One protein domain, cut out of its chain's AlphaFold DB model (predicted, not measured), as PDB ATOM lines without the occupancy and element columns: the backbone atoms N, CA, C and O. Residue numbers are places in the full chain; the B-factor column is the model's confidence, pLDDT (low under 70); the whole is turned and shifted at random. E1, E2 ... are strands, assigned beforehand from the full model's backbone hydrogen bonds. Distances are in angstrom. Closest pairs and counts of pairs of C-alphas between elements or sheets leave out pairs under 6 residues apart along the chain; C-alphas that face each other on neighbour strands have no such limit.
ATOM      1  N   GLY A  27     185.773 178.915  68.107       83.81
ATOM      2  CA  GLY A  27     184.504 179.520  67.664       83.81
ATOM      3  C   GLY A  27     183.307 179.266  68.594       83.81
ATOM      4  O   GLY A  27     182.226 179.794  68.355       83.81
ATOM      5  N   GLN A  28     183.480 178.452  69.637       89.00
ATOM      6  CA  GLN A  28     182.408 177.996  70.524       89.00
ATOM      7  C   GLN A  28     182.823 178.070  71.994       89.00
ATOM      8  O   GLN A  28     184.005 177.963  72.312       89.00
ATOM      9  N   THR A  29     181.856 178.249  72.894       91.56
ATOM     10  CA  THR A  29     182.086 178.311  74.351       91.56
ATOM     11  C   THR A  29     181.928 176.927  74.970       91.56
ATOM     12  O   THR A  29     181.036 176.182  74.573       91.56
ATOM     13  N   CYS A  30     182.777 176.591  75.943       91.06
ATOM     14  CA  CYS A  30     182.713 175.324  76.665       91.06
ATOM     15  C   CYS A  30     181.369 175.172  77.386       91.06
ATOM     16  O   CYS A  30     180.767 176.164  77.812       91.06
ATOM     17  N   THR A  31     180.887 173.944  77.552       91.38
ATOM     18  CA  THR A  31     179.632 173.683  78.271       91.38
ATOM     19  C   THR A  31     179.852 173.772  79.776       91.38
ATOM     20  O   THR A  31     179.075 174.428  80.478       91.38
ATOM     21  N   PHE A  32     180.943 173.186  80.262       90.75
ATOM     22  CA  PHE A  32     181.270 173.091  81.679       90.75
ATOM     23  C   PHE A  32     182.385 174.062  82.067       90.75
ATOM     24  O   PHE A  32     183.173 174.522  81.242       90.75
ATOM     25  N   GLY A  33     182.447 174.406  83.355       90.06
ATOM     26  CA  GLY A  33     183.514 175.259  83.881       90.06
ATOM     27  C   GLY A  33     184.876 174.562  83.880       90.06
ATOM     28  O   GLY A  33     185.883 175.226  83.660       90.06
ATOM     29  N   SER A  34     184.894 173.242  84.095       92.94
ATOM     30  CA  SER A  34     186.079 172.376  84.150       92.94
ATOM     31  C   SER A  34     186.327 171.591  82.857       92.94
ATOM     32  O   SER A  34     186.992 170.561  82.885       92.94
ATOM     33  N   ASP A  35     185.800 172.068  81.728       94.56
ATOM     34  CA  ASP A  35     185.909 171.386  80.436       94.56
ATOM     35  C   ASP A  35     187.360 171.201  79.957       94.56
ATOM     36  O   ASP A  35     188.251 172.007  80.263       94.56
ATOM     37  N   LEU A  36     187.571 170.180  79.119       94.31
ATOM     38  CA  LEU A  36     188.760 170.079  78.271       94.31
ATOM     39  C   LEU A  36     188.680 171.103  77.133       94.31
ATOM     40  O   LEU A  36     187.988 170.905  76.135       94.31
ATOM     41  N   CYS A  37     189.421 172.195  77.266       94.19
ATOM     42  CA  CYS A  37     189.374 173.327  76.347       94.19
ATOM     43  C   CYS A  37     190.328 173.217  75.158       94.19
ATOM     44  O   CYS A  37     190.161 173.930  74.168       94.19
ATOM     45  N   GLY A  38     191.317 172.326  75.220       93.62
ATOM     46  CA  GLY A  38     192.321 172.185  74.171       93.62
ATOM     47  C   GLY A  38     192.994 170.819  74.169       93.62
ATOM     48  O   GLY A  38     192.949 170.077  75.151       93.62
ATOM     49  N   LYS A  39     193.631 170.490  73.045       93.12
ATOM     50  CA  LYS A  39     194.392 169.252  72.842       93.12
ATOM     51  C   LYS A  39     195.759 169.568  72.252       93.12
ATOM     52  O   LYS A  39     195.851 170.374  71.334       93.12
ATOM     53  N   GLU A  40     196.801 168.898  72.726       93.19
ATOM     54  CA  GLU A  40     198.114 168.965  72.087       93.19
ATOM     55  C   GLU A  40     198.122 168.131  70.795       93.19
ATOM     56  O   GLU A  40     197.903 166.916  70.811       93.19
ATOM     57  N   GLU A  41     198.428 168.783  69.676       90.81
ATOM     58  CA  GLU A  41     198.620 168.184  68.360       90.81
ATOM     59  C   GLU A  41     199.944 168.698  67.775       90.81
ATOM     60  O   GLU A  41     200.123 169.888  67.518       90.81
ATOM     61  N   SER A  42     200.912 167.792  67.602       87.94
ATOM     62  CA  SER A  42     202.224 168.090  66.998       87.94
ATOM     63  C   SER A  42     202.990 169.260  67.647       87.94
ATOM     64  O   SER A  42     203.658 170.023  66.953       87.94
ATOM     65  N   GLY A  43     202.907 169.416  68.974       85.81
ATOM     66  CA  GLY A  43     203.577 170.503  69.709       85.81
ATOM     67  C   GLY A  43     202.766 171.804  69.816       85.81
ATOM     68  O   GLY A  43     203.210 172.774  70.440       85.81
ATOM     69  N   SER A  44     201.586 171.840  69.198       89.50
ATOM     70  CA  SER A  44     200.681 172.988  69.181       89.50
ATOM     71  C   SER A  44     199.368 172.663  69.884       89.50
ATOM     72  O   SER A  44     198.924 171.517  69.877       89.50
ATOM     73  N   CYS A  45     198.726 173.674  70.470       91.12
ATOM     74  CA  CYS A  45     197.393 173.482  71.019       91.12
ATOM     75  C   CYS A  45     196.321 173.674  69.943       91.12
ATOM     76  O   CYS A  45     196.173 174.759  69.384       91.12
ATOM     77  N   SER A  46     195.534 172.626  69.726       92.00
ATOM     78  CA  SER A  46     194.296 172.637  68.956       92.00
ATOM     79  C   SER A  46     193.128 172.973  69.898       92.00
ATOM     80  O   SER A  46     192.851 172.188  70.819       92.00
ATOM     81  N   PRO A  47     192.470 174.139  69.748       91.00
ATOM     82  CA  PRO A  47     191.442 174.584  70.678       91.00
ATOM     83  C   PRO A  47     190.130 173.837  70.430       91.00
ATOM     84  O   PRO A  47     189.768 173.528  69.295       91.00
ATOM     85  N   ARG A  48     189.403 173.535  71.504       91.19
ATOM     86  CA  ARG A  48     188.118 172.817  71.461       91.19
ATOM     87  C   ARG A  48     186.955 173.732  71.806       91.19
ATOM     88  O   ARG A  48     185.920 173.679  71.146       91.19
ATOM     89  N   CYS A  49     187.138 174.590  72.800       91.25
ATOM     90  CA  CYS A  49     186.134 175.550  73.231       91.25
ATOM     91  C   CYS A  49     186.771 176.684  74.050       91.25
ATOM     92  O   CYS A  49     187.874 176.542  74.581       91.25
ATOM     93  N   ASN A  50     186.072 177.812  74.156       92.31
ATOM     94  CA  ASN A  50     186.459 178.943  74.993       92.31
ATOM     95  C   ASN A  50     185.953 178.739  76.415       92.31
ATOM     96  O   ASN A  50     184.762 178.499  76.626       92.31
ATOM     97  N   CYS A  51     186.844 178.880  77.391       93.06
ATOM     98  CA  CYS A  51     186.464 178.784  78.789       93.06
ATOM     99  C   CYS A  51     185.535 179.934  79.195       93.06
ATOM    100  O   CYS A  51     185.627 181.054  78.695       93.06
ATOM    101  N   LYS A  52     184.619 179.645  80.122       90.88
ATOM    102  CA  LYS A  52     183.683 180.642  80.659       90.88
ATOM    103  C   LYS A  52     184.391 181.627  81.593       90.88
ATOM    104  O   LYS A  52     185.473 181.343  82.106       90.88
ATOM    105  N   ASN A  53     183.720 182.745  81.881       88.69
ATOM    106  CA  ASN A  53     184.155 183.756  82.854       88.69
ATOM    107  C   ASN A  53     185.543 184.333  82.538       88.69
ATOM    108  O   ASN A  53     186.383 184.430  83.429       88.69
ATOM    109  N   GLU A  54     185.791 184.641  81.259       80.69
ATOM    110  CA  GLU A  54     187.032 185.270  80.769       80.69
ATOM    111  C   GLU A  54     188.312 184.451  81.020       80.69
ATOM    112  O   GLU A  54     189.428 184.944  80.861       80.69
ATOM    113  N   ARG A  55     188.174 183.172  81.384       88.69
ATOM    114  CA  ARG A  55     189.318 182.277  81.552       88.69
ATOM    115  C   ARG A  55     189.913 181.930  80.195       88.69
ATOM    116  O   ARG A  55     189.200 181.718  79.217       88.69
ATOM    117  N   MET A  56     191.234 181.811  80.159       89.88
ATOM    118  CA  MET A  56     191.955 181.321  78.991       89.88
ATOM    119  C   MET A  56     192.269 179.836  79.149       89.88
ATOM    120  O   MET A  56     192.506 179.348  80.254       89.88
ATOM    121  N   CYS A  57     192.290 179.118  78.029       93.75
ATOM    122  CA  CYS A  57     192.716 177.727  78.003       93.75
ATOM    123  C   CYS A  57     194.245 177.660  78.142       93.75
ATOM    124  O   CYS A  57     194.967 177.843  77.161       93.75
ATOM    125  N   SER A  58     194.737 177.478  79.371       94.44
ATOM    126  CA  SER A  58     196.172 177.446  79.678       94.44
ATOM    127  C   SER A  58     196.804 176.091  79.345       94.44
ATOM    128  O   SER A  58     196.198 175.035  79.521       94.44
ATOM    129  N   ARG A  59     198.057 176.136  78.885       93.94
ATOM    130  CA  ARG A  59     198.929 174.986  78.609       93.94
ATOM    131  C   ARG A  59     199.900 174.696  79.754       93.94
ATOM    132  O   ARG A  59     200.788 173.855  79.606       93.94
ATOM    133  N   ASP A  60     199.747 175.382  80.885       93.06
ATOM    134  CA  ASP A  60     200.567 175.163  82.071       93.06
ATOM    135  C   ASP A  60     200.400 173.739  82.612       93.06
ATOM    136  O   ASP A  60     199.382 173.067  82.409       93.06
ATOM    137  N   SER A  61     201.396 173.267  83.363       92.06
ATOM    138  CA  SER A  61     201.387 171.918  83.946       92.06
ATOM    139  C   SER A  61     200.203 171.683  84.886       92.06
ATOM    140  O   SER A  61     199.759 170.541  85.053       92.06
ATOM    141  N   ASP A  62     199.660 172.745  85.489       94.38
ATOM    142  CA  ASP A  62     198.481 172.645  86.341       94.38
ATOM    143  C   ASP A  62     197.153 172.605  85.583       94.38
ATOM    144  O   ASP A  62     196.146 172.214  86.154       94.38
ATOM    145  N   HIS A  63     197.164 172.893  84.285       95.75
ATOM    146  CA  HIS A  63     196.018 172.747  83.388       95.75
ATOM    147  C   HIS A  63     196.157 171.543  82.451       95.75
ATOM    148  O   HIS A  63     195.315 171.318  81.589       95.75
ATOM    149  N   THR A  64     197.231 170.765  82.588       95.50
ATOM    150  CA  THR A  64     197.567 169.684  81.661       95.50
ATOM    151  C   THR A  64     197.212 168.321  82.243       95.50
ATOM    152  O   THR A  64     197.641 167.980  83.348       95.50
ATOM    153  N   ILE A  65     196.506 167.503  81.459       94.50
ATOM    154  CA  ILE A  65     196.236 166.093  81.766       94.50
ATOM    155  C   ILE A  65     196.699 165.170  80.638       94.50
ATOM    156  O   ILE A  65     196.758 165.563  79.469       94.50
ATOM    157  N   THR A  66     196.972 163.913  80.987       94.25
ATOM    158  CA  THR A  66     197.190 162.834  80.021       94.25
ATOM    159  C   THR A  66     195.987 161.904  80.019       94.25
ATOM    160  O   THR A  66     195.616 161.343  81.045       94.25
ATOM    161  N   VAL A  67     195.401 161.706  78.847       91.94
ATOM    162  CA  VAL A  67     194.281 160.797  78.617       91.94
ATOM    163  C   VAL A  67     194.786 159.573  77.864       91.94
ATOM    164  O   VAL A  67     195.424 159.698  76.819       91.94
ATOM    165  N   VAL A  68     194.468 158.384  78.367       89.38
ATOM    166  CA  VAL A  68     194.726 157.113  77.681       89.38
ATOM    167  C   VAL A  68     193.399 156.520  77.240       89.38
ATOM    168  O   VAL A  68     192.645 155.969  78.043       89.38
ATOM    169  N   ARG A  69     193.111 156.640  75.942       83.12
ATOM    170  CA  ARG A  69     191.844 156.159  75.368       83.12
ATOM    171  C   ARG A  69     191.849 154.664  75.088       83.12
ATOM    172  O   ARG A  69     190.864 153.979  75.332       83.12
ATOM    173  N   VAL A  70     192.941 154.172  74.507       79.69
ATOM    174  CA  VAL A  70     193.059 152.803  73.994       79.69
ATOM    175  C   VAL A  70     194.493 152.299  74.107       79.69
ATOM    176  O   VAL A  70     195.444 153.081  74.109       79.69
ATOM    177  N   PHE A  71     194.652 150.976  74.111       78.81
ATOM    178  CA  PHE A  71     195.948 150.316  73.982       78.81
ATOM    179  C   PHE A  71     196.105 149.768  72.562       78.81
ATOM    180  O   PHE A  71     195.362 148.882  72.140       78.81
ATOM    181  N   ARG A  72     197.087 150.268  71.805       80.56
ATOM    182  CA  ARG A  72     197.434 149.741  70.476       80.56
ATOM    183  C   ARG A  72     198.682 148.882  70.589       80.56
ATOM    184  O   ARG A  72     199.728 149.366  71.006       80.56
ATOM    185  N   ARG A  73     198.589 147.603  70.206       83.94
ATOM    186  CA  ARG A  73     199.707 146.638  70.299       83.94
ATOM    187  C   ARG A  73     200.350 146.625  71.701       83.94
ATOM    188  O   ARG A  73     201.568 146.660  71.824       83.94
ATOM    189  N   ARG A  74     199.511 146.615  72.748       80.62
ATOM    190  CA  ARG A  74     199.894 146.686  74.176       80.62
ATOM    191  C   ARG A  74     200.578 147.986  74.624       80.62
ATOM    192  O   ARG A  74     201.010 148.062  75.765       80.62
ATOM    193  N   ARG A  75     200.648 149.018  73.778       83.94
ATOM    194  CA  ARG A  75     201.147 150.345  74.162       83.94
ATOM    195  C   ARG A  75     199.981 151.311  74.385       83.94
ATOM    196  O   ARG A  75     199.082 151.339  73.537       83.94
ATOM    197  N   PRO A  76     199.968 152.082  75.485       85.94
ATOM    198  CA  PRO A  76     198.949 153.100  75.699       85.94
ATOM    199  C   PRO A  76     199.071 154.179  74.623       85.94
ATOM    200  O   PRO A  76     200.166 154.643  74.305       85.94
ATOM    201  N   VAL A  77     197.941 154.569  74.037       87.25
ATOM    202  CA  VAL A  77     197.867 155.755  73.183       87.25
ATOM    203  C   VAL A  77     197.588 156.944  74.095       87.25
ATOM    204  O   VAL A  77     196.444 157.169  74.489       87.25
ATOM    205  N   GLU A  78     198.660 157.641  74.467       89.75
ATOM    206  CA  GLU A  78     198.621 158.846  75.297       89.75
ATOM    207  C   GLU A  78     198.232 160.063  74.453       89.75
ATOM    208  O   GLU A  78     198.834 160.342  73.416       89.75
ATOM    209  N   GLU A  79     197.256 160.821  74.931       91.44
ATOM    210  CA  GLU A  79     196.872 162.112  74.375       91.44
ATOM    211  C   GLU A  79     196.933 163.168  75.474       91.44
ATOM    212  O   GLU A  79     196.542 162.916  76.614       91.44
ATOM    213  N   ARG A  80     197.437 164.357  75.146       93.56
ATOM    214  CA  ARG A  80     197.596 165.436  76.119       93.56
ATOM    215  C   ARG A  80     196.508 166.482  75.908       93.56
ATOM    216  O   ARG A  80     196.273 166.909  74.777       93.56
ATOM    217  N   TYR A  81     195.857 166.870  76.995       94.50
ATOM    218  CA  TYR A  81     194.722 167.788  76.997       94.50
ATOM    219  C   TYR A  81     194.919 168.919  77.998       94.50
ATOM    220  O   TYR A  81     195.683 168.782  78.955       94.50
ATOM    221  N   TYR A  82     194.193 170.006  77.757       95.25
ATOM    222  CA  TYR A  82     194.213 171.228  78.549       95.25
ATOM    223  C   TYR A  82     192.838 171.511  79.146       95.25
ATOM    224  O   TYR A  82     191.827 171.295  78.476       95.25
ATOM    225  N   THR A  83     192.795 171.994  80.385       95.44
ATOM    226  CA  THR A  83     191.566 172.208  81.163       95.44
ATOM    227  C   THR A  83     191.263 173.693  81.366       95.44
ATOM    228  O   THR A  83     192.163 174.519  81.526       95.44
ATOM    229  N   CYS A  84     189.979 174.049  81.454       95.12
ATOM    230  CA  CYS A  84     189.552 175.415  81.790       95.12
ATOM    231  C   CYS A  84     189.813 175.831  83.244       95.12
ATOM    232  O   CYS A  84     189.739 177.016  83.583       95.12
ATOM    233  N   VAL A  85     190.092 174.865  84.119       95.19
ATOM    234  CA  VAL A  85     190.398 175.088  85.535       95.19
ATOM    235  C   VAL A  85     191.735 174.486  85.900       95.19
ATOM    236  O   VAL A  85     192.111 173.439  85.376       95.19
ATOM    237  N   ALA A  86     192.414 175.139  86.833       95.00
ATOM    238  CA  ALA A  86     193.607 174.609  87.460       95.00
ATOM    239  C   ALA A  86     193.254 173.317  88.210       95.00
ATOM    240  O   ALA A  86     192.325 173.291  89.021       95.00
ATOM    241  N   LEU A  87     193.996 172.246  87.945       94.94
ATOM    242  CA  LEU A  87     193.789 170.948  88.577       94.94
ATOM    243  C   LEU A  87     194.038 171.026  90.080       94.94
ATOM    244  O   LEU A  87     193.370 170.323  90.825       94.94
ATOM    245  N   SER A  88     194.933 171.901  90.552       94.12
ATOM    246  CA  SER A  88     195.121 172.156  91.987       94.12
ATOM    247  C   SER A  88     193.832 172.562  92.709       94.12
ATOM    248  O   SER A  88     193.666 172.190  93.870       94.12
ATOM    249  N   GLY A  89     192.911 173.238  92.014       92.31
ATOM    250  CA  GLY A  89     191.601 173.644  92.526       92.31
ATOM    251  C   GLY A  89     190.540 172.539  92.540       92.31
ATOM    252  O   GLY A  89     189.435 172.787  93.013       92.31
ATOM    253  N   LEU A  90     190.847 171.344  92.027       93.62
ATOM    254  CA  LEU A  90     189.966 170.179  92.095       93.62
ATOM    255  C   LEU A  90     190.341 169.264  93.268       93.62
ATOM    256  O   LEU A  90     191.512 169.150  93.659       93.62
ATOM    257  N   GLU A  91     189.337 168.568  93.796       94.94
ATOM    258  CA  GLU A  91     189.539 167.477  94.747       94.94
ATOM    259  C   GLU A  91     190.188 166.268  94.063       94.94
ATOM    260  O   GLU A  91     190.077 166.075  92.850       94.94
ATOM    261  N   GLU A  92     190.899 165.458  94.843       93.56
ATOM    262  CA  GLU A  92     191.532 164.233  94.358       93.56
ATOM    263  C   GLU A  92     190.496 163.119  94.166       93.56
ATOM    264  O   GLU A  92     189.573 162.959  94.965       93.56
ATOM    265  N   CYS A  93     190.612 162.356  93.080       92.31
ATOM    266  CA  CYS A  93     189.655 161.294  92.791       92.31
ATOM    267  C   CYS A  93     189.815 160.120  93.769       92.31
ATOM    268  O   CYS A  93     190.873 159.501  93.830       92.31
ATOM    269  N   SER A  94     188.740 159.765  94.477       84.19
ATOM    270  CA  SER A  94     188.747 158.679  95.465       84.19
ATOM    271  C   SER A  94     188.372 157.310  94.891       84.19
ATOM    272  O   SER A  94     188.972 156.330  95.304       84.19
ATOM    273  N   ASN A  95     187.397 157.231  93.970       77.00
ATOM    274  CA  ASN A  95     187.042 156.053  93.140       77.00
ATOM    275  C   ASN A  95     185.966 156.378  92.074       77.00
ATOM    276  O   ASN A  95     185.287 155.499  91.540       77.00
ATOM    277  N   GLN A  96     185.763 157.663  91.783       85.94
ATOM    278  CA  GLN A  96     184.722 158.136  90.873       85.94
ATOM    279  C   GLN A  96     185.252 158.328  89.452       85.94
ATOM    280  O   GLN A  96     186.464 158.360  89.224       85.94
ATOM    281  N   LYS A  97     184.332 158.472  88.491       90.12
ATOM    282  CA  LYS A  97     184.699 158.885  87.134       90.12
ATOM    283  C   LYS A  97     185.402 160.235  87.208       90.12
ATOM    284  O   LYS A  97     184.886 161.186  87.785       90.12
ATOM    285  N   ALA A  98     186.586 160.284  86.624       93.25
ATOM    286  CA  ALA A  98     187.428 161.462  86.606       93.25
ATOM    287  C   ALA A  98     187.083 162.378  85.418       93.25
ATOM    288  O   ALA A  98     187.177 163.597  85.557       93.25
ATOM    289  N   LEU A  99     186.624 161.797  84.295       92.50
ATOM    290  CA  LEU A  99     186.070 162.521  83.139       92.50
ATOM    291  C   LEU A  99     184.714 161.948  82.713       92.50
ATOM    292  O   LEU A  99     184.524 160.723  82.736       92.50
ATOM    293  N   THR A 100     183.841 162.823  82.217       87.56
ATOM    294  CA  THR A 100     182.535 162.473  81.628       87.56
ATOM    295  C   THR A 100     182.425 162.997  80.190       87.56
ATOM    296  O   THR A 100     183.189 163.866  79.790       87.56
ATOM    297  N   ASP A 101     181.546 162.401  79.376       80.56
ATOM    298  CA  ASP A 101     181.280 162.750  77.962       80.56
ATOM    299  C   ASP A 101     182.433 162.554  76.965       80.56
ATOM    300  O   ASP A 101     182.310 162.796  75.762       80.56
ATOM    301  N   LEU A 102     183.544 161.990  77.430       77.00
ATOM    302  CA  LEU A 102     184.626 161.544  76.570       77.00
ATOM    303  C   LEU A 102     184.297 160.169  75.968       77.00
ATOM    304  O   LEU A 102     184.352 159.146  76.651       77.00
ATOM    305  N   VAL A 103     183.991 160.120  74.670       71.56
ATOM    306  CA  VAL A 103     183.756 158.858  73.948       71.56
ATOM    307  C   VAL A 103     185.080 158.345  73.354       71.56
ATOM    308  O   VAL A 103     185.755 159.084  72.635       71.56
ATOM    309  N   PRO A 104     185.499 157.089  73.616       65.12
ATOM    310  CA  PRO A 104     186.790 156.571  73.141       65.12
ATOM    311  C   PRO A 104     186.941 156.561  71.615       65.12
ATOM    312  O   PRO A 104     188.046 156.735  71.105       65.12
ATOM    313  N   GLU A 105     185.833 156.352  70.902       60.59
ATOM    314  CA  GLU A 105     185.793 156.105  69.457       60.59
ATOM    315  C   GLU A 105     185.685 157.388  68.624       60.59
ATOM    316  O   GLU A 105     186.072 157.396  67.454       60.59
ATOM    317  N   THR A 106     185.215 158.493  69.212       63.09
ATOM    318  CA  THR A 106     185.082 159.762  68.496       63.09
ATOM    319  C   THR A 106     186.376 160.562  68.590       63.09
ATOM    320  O   THR A 106     186.936 160.794  69.664       63.09
ATOM    321  N   ARG A 107     186.871 161.040  67.442       56.06
ATOM    322  CA  ARG A 107     187.940 162.058  67.416       56.06
ATOM    323  C   ARG A 107     187.444 163.424  67.897       56.06
ATOM    324  O   ARG A 107     188.252 164.292  68.233       56.06
ATOM    325  N   GLU A 108     186.131 163.599  67.912       57.03
ATOM    326  CA  GLU A 108     185.451 164.818  68.313       57.03
ATOM    327  C   GLU A 108     185.087 164.756  69.791       57.03
ATOM    328  O   GLU A 108     184.469 163.797  70.261       57.03
ATOM    329  N   LEU A 109     185.534 165.788  70.505       64.06
ATOM    330  CA  LEU A 109     185.132 166.118  71.863       64.06
ATOM    331  C   LEU A 109     184.306 167.382  71.748       64.06
ATOM    332  O   LEU A 109     184.853 168.402  71.329       64.06
ATOM    333  N   ASN A 110     183.021 167.297  72.069       65.88
ATOM    334  CA  ASN A 110     182.169 168.480  72.075       65.88
ATOM    335  C   ASN A 110     182.371 169.231  73.394       65.88
ATOM    336  O   ASN A 110     182.797 170.380  73.366       65.88
ATOM    337  N   SER A 111     182.200 168.528  74.516       81.31
ATOM    338  CA  SER A 111     182.502 168.992  75.874       81.31
ATOM    339  C   SER A 111     182.834 167.769  76.728       81.31
ATOM    340  O   SER A 111     182.214 166.721  76.554       81.31
ATOM    341  N   VAL A 112     183.845 167.867  77.586       90.19
ATOM    342  CA  VAL A 112     184.313 166.792  78.471       90.19
ATOM    343  C   VAL A 112     184.582 167.402  79.834       90.19
ATOM    344  O   VAL A 112     185.583 168.098  80.018       90.19
ATOM    345  N   GLU A 113     183.713 167.106  80.795       93.19
ATOM    346  CA  GLU A 113     183.836 167.623  82.152       93.19
ATOM    347  C   GLU A 113     184.922 166.873  82.933       93.19
ATOM    348  O   GLU A 113     184.927 165.639  82.989       93.19
ATOM    349  N   VAL A 114     185.826 167.623  83.570       94.19
ATOM    350  CA  VAL A 114     186.768 167.091  84.563       94.19
ATOM    351  C   VAL A 114     186.148 167.234  85.951       94.19
ATOM    352  O   VAL A 114     185.919 168.353  86.414       94.19
ATOM    353  N   HIS A 115     185.901 166.115  86.632       95.00
ATOM    354  CA  HIS A 115     185.276 166.122  87.963       95.00
ATOM    355  C   HIS A 115     186.289 166.221  89.103       95.00
ATOM    356  O   HIS A 115     186.014 166.823  90.136       95.00
ATOM    357  N   CYS A 116     187.454 165.601  88.936       94.44
ATOM    358  CA  CYS A 116     188.470 165.516  89.978       94.44
ATOM    359  C   CYS A 116     189.867 165.365  89.365       94.44
ATOM    360  O   CYS A 116     190.030 165.036  88.180       94.44
ATOM    361  N   LYS A 117     190.897 165.634  90.170       94.38
ATOM    362  CA  LYS A 117     192.293 165.464  89.764       94.38
ATOM    363  C   LYS A 117     192.798 164.065  90.096       94.38
ATOM    364  O   LYS A 117     192.546 163.547  91.183       94.38
ATOM    365  N   CYS A 118     193.565 163.489  89.182       92.75
ATOM    366  CA  CYS A 118     194.354 162.298  89.472       92.75
ATOM    367  C   CYS A 118     195.685 162.677  90.122       92.75
ATOM    368  O   CYS A 118     196.289 163.693  89.758       92.75
ATOM    369  N   SER A 119     196.153 161.838  91.047       89.75
ATOM    370  CA  SER A 119     197.493 161.937  91.629       89.75
ATOM    371  C   SER A 119     198.555 161.908  90.530       89.75
ATOM    372  O   SER A 119     198.332 161.374  89.446       89.75
ATOM    373  N   SER A 120     199.729 162.480  90.792       83.81
ATOM    374  CA  SER A 120     200.820 162.448  89.815       83.81
ATOM    375  C   SER A 120     201.310 161.004  89.586       83.81
ATOM    376  O   SER A 120     201.624 160.334  90.570       83.81
ATOM    377  N   PRO A 121     201.447 160.530  88.329       80.00
ATOM    378  CA  PRO A 121     201.224 161.262  87.078       80.00
ATOM    379  C   PRO A 121     199.728 161.424  86.746       80.00
ATOM    380  O   PRO A 121     198.984 160.453  86.794       80.00
ATOM    381  N   LYS A 122     199.314 162.648  86.362       86.19
ATOM    382  CA  LYS A 122     197.925 163.089  86.079       86.19
ATOM    383  C   LYS A 122     197.286 162.345  84.887       86.19
ATOM    384  O   LYS A 122     197.091 162.916  83.811       86.19
ATOM    385  N   VAL A 123     197.008 161.058  85.069       90.62
ATOM    386  CA  VAL A 123     196.617 160.111  84.023       90.62
ATOM    387  C   VAL A 123     195.166 159.676  84.193       90.62
ATOM    388  O   VAL A 123     194.763 159.141  85.224       90.62
ATOM    389  N   TYR A 124     194.413 159.831  83.110       92.06
ATOM    390  CA  TYR A 124     192.996 159.518  83.009       92.06
ATOM    391  C   TYR A 124     192.825 158.377  82.003       92.06
ATOM    392  O   TYR A 124     192.946 158.574  80.791       92.06
ATOM    393  N   GLY A 125     192.592 157.164  82.498       89.69
ATOM    394  CA  GLY A 125     192.498 155.951  81.687       89.69
ATOM    395  C   GLY A 125     191.057 155.507  81.466       89.69
ATOM    396  O   GLY A 125     190.249 155.534  82.395       89.69
ATOM    397  N   TYR A 126     190.731 155.065  80.250       87.25
ATOM    398  CA  TYR A 126     189.418 154.491  79.966       87.25
ATOM    399  C   TYR A 126     189.271 153.083  80.560       87.25
ATOM    400  O   TYR A 126     190.025 152.168  80.224       87.25
ATOM    401  N   HIS A 127     188.258 152.886  81.402       84.69
ATOM    402  CA  HIS A 127     187.910 151.591  81.975       84.69
ATOM    403  C   HIS A 127     186.747 150.956  81.202       84.69
ATOM    404  O   HIS A 127     185.589 151.359  81.346       84.69
ATOM    405  N   MET A 128     187.041 149.923  80.407       78.88
ATOM    406  CA  MET A 128     186.081 149.314  79.474       78.88
ATOM    407  C   MET A 128     184.810 148.791  80.161       78.88
ATOM    408  O   MET A 128     183.709 149.030  79.670       78.88
ATOM    409  N   TYR A 129     184.941 148.143  81.324       80.06
ATOM    410  CA  TYR A 129     183.792 147.582  82.048       80.06
ATOM    411  C   TYR A 129     182.899 148.642  82.700       80.06
ATOM    412  O   TYR A 129     181.695 148.448  82.815       80.06
ATOM    413  N   LEU A 130     183.482 149.773  83.109       82.25
ATOM    414  CA  LEU A 130     182.765 150.840  83.818       82.25
ATOM    415  C   LEU A 130     182.309 151.957  82.866       82.25
ATOM    416  O   LEU A 130     181.642 152.899  83.296       82.25
ATOM    417  N   LYS A 131     182.672 151.850  81.577       83.00
ATOM    418  CA  LYS A 131     182.375 152.814  80.510       83.00
ATOM    419  C   LYS A 131     182.634 154.253  80.965       83.00
ATOM    420  O   LYS A 131     181.715 155.066  81.098       83.00
ATOM    421  N   GLY A 132     183.887 154.556  81.285       84.88
ATOM    422  CA  GLY A 132     184.280 155.884  81.748       84.88
ATOM    423  C   GLY A 132     185.778 156.020  81.948       84.88
ATOM    424  O   GLY A 132     186.505 155.029  81.901       84.88
ATOM    425  N   TYR A 133     186.223 157.252  82.172       90.25
ATOM    426  CA  TYR A 133     187.616 157.549  82.478       90.25
ATOM    427  C   TYR A 133     187.791 157.675  83.981       90.25
ATOM    428  O   TYR A 133     187.047 158.398  84.639       90.25
ATOM    429  N   PHE A 134     188.783 156.976  84.506       91.75
ATOM    430  CA  PHE A 134     189.125 156.942  85.922       91.75
ATOM    431  C   PHE A 134     190.608 157.261  86.077       91.75
ATOM    432  O   PHE A 134     191.366 157.210  85.102       91.75
ATOM    433  N   CYS A 135     191.029 157.580  87.296       91.12
ATOM    434  CA  CYS A 135     192.450 157.722  87.565       91.12
ATOM    435  C   CYS A 135     193.143 156.381  87.391       91.12
ATOM    436  O   CYS A 135     192.779 155.389  88.021       91.12
ATOM    437  N   GLY A 136     194.101 156.357  86.474       78.88
ATOM    438  CA  GLY A 136     194.844 155.162  86.131       78.88
ATOM    439  C   GLY A 136     196.297 155.309  86.537       78.88
ATOM    440  O   GLY A 136     196.941 156.302  86.211       78.88
TER     441      GLY A 136
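AT A GLANCE: This is residues 27 to 136 of the 141 residues of the protein "Conopeptide" of Conus lenavati (UniProt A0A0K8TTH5). With little regular structure, this domain is one strongly twisted sheet of three hairpins side by side, the long E3-E4 in the middle, plus long loops. The printed part has 110 residues, 37 in six named strands, E1 to E6 along the chain; the class is all strand. The sheet is mixed, ordered E2, E1, E4, E3, E5, E6. The whole is compact, radius of gyration of the C-alphas 13.0 A, spanning 39 by 30 by 22 A.

IN THESE COORDINATES: E3, residues 64 to 72, 22.9 A long, bends by 56 degrees at residue 69. E4, 75 to 83, is 24.9 A long. E1, 36 to 41, begins at C-alpha (188.760, 170.079, 78.271). E2 is 44 to 47, E5 123 to 127. E6, 132 to 135, ends at C-alpha (192.450, 157.722, 87.565).

HOW THE PARTS SIT: Within hydrogen-bond range are N 67 and O 79 of the antiparallel hairpin E3 and E4, 2.8 A, N 37 and O 82 of antiparallel E1 and E4, 2.8 A, and N 124 and O 66 of parallel E5 and E3, 2.8 A. E2 and E6, the edge strands, are apart.

THE WHOLE: The printed part has no cut. Links E2 to E3 and E4 to E5 are long. Residues 104 to 110 have pLDDT under 70.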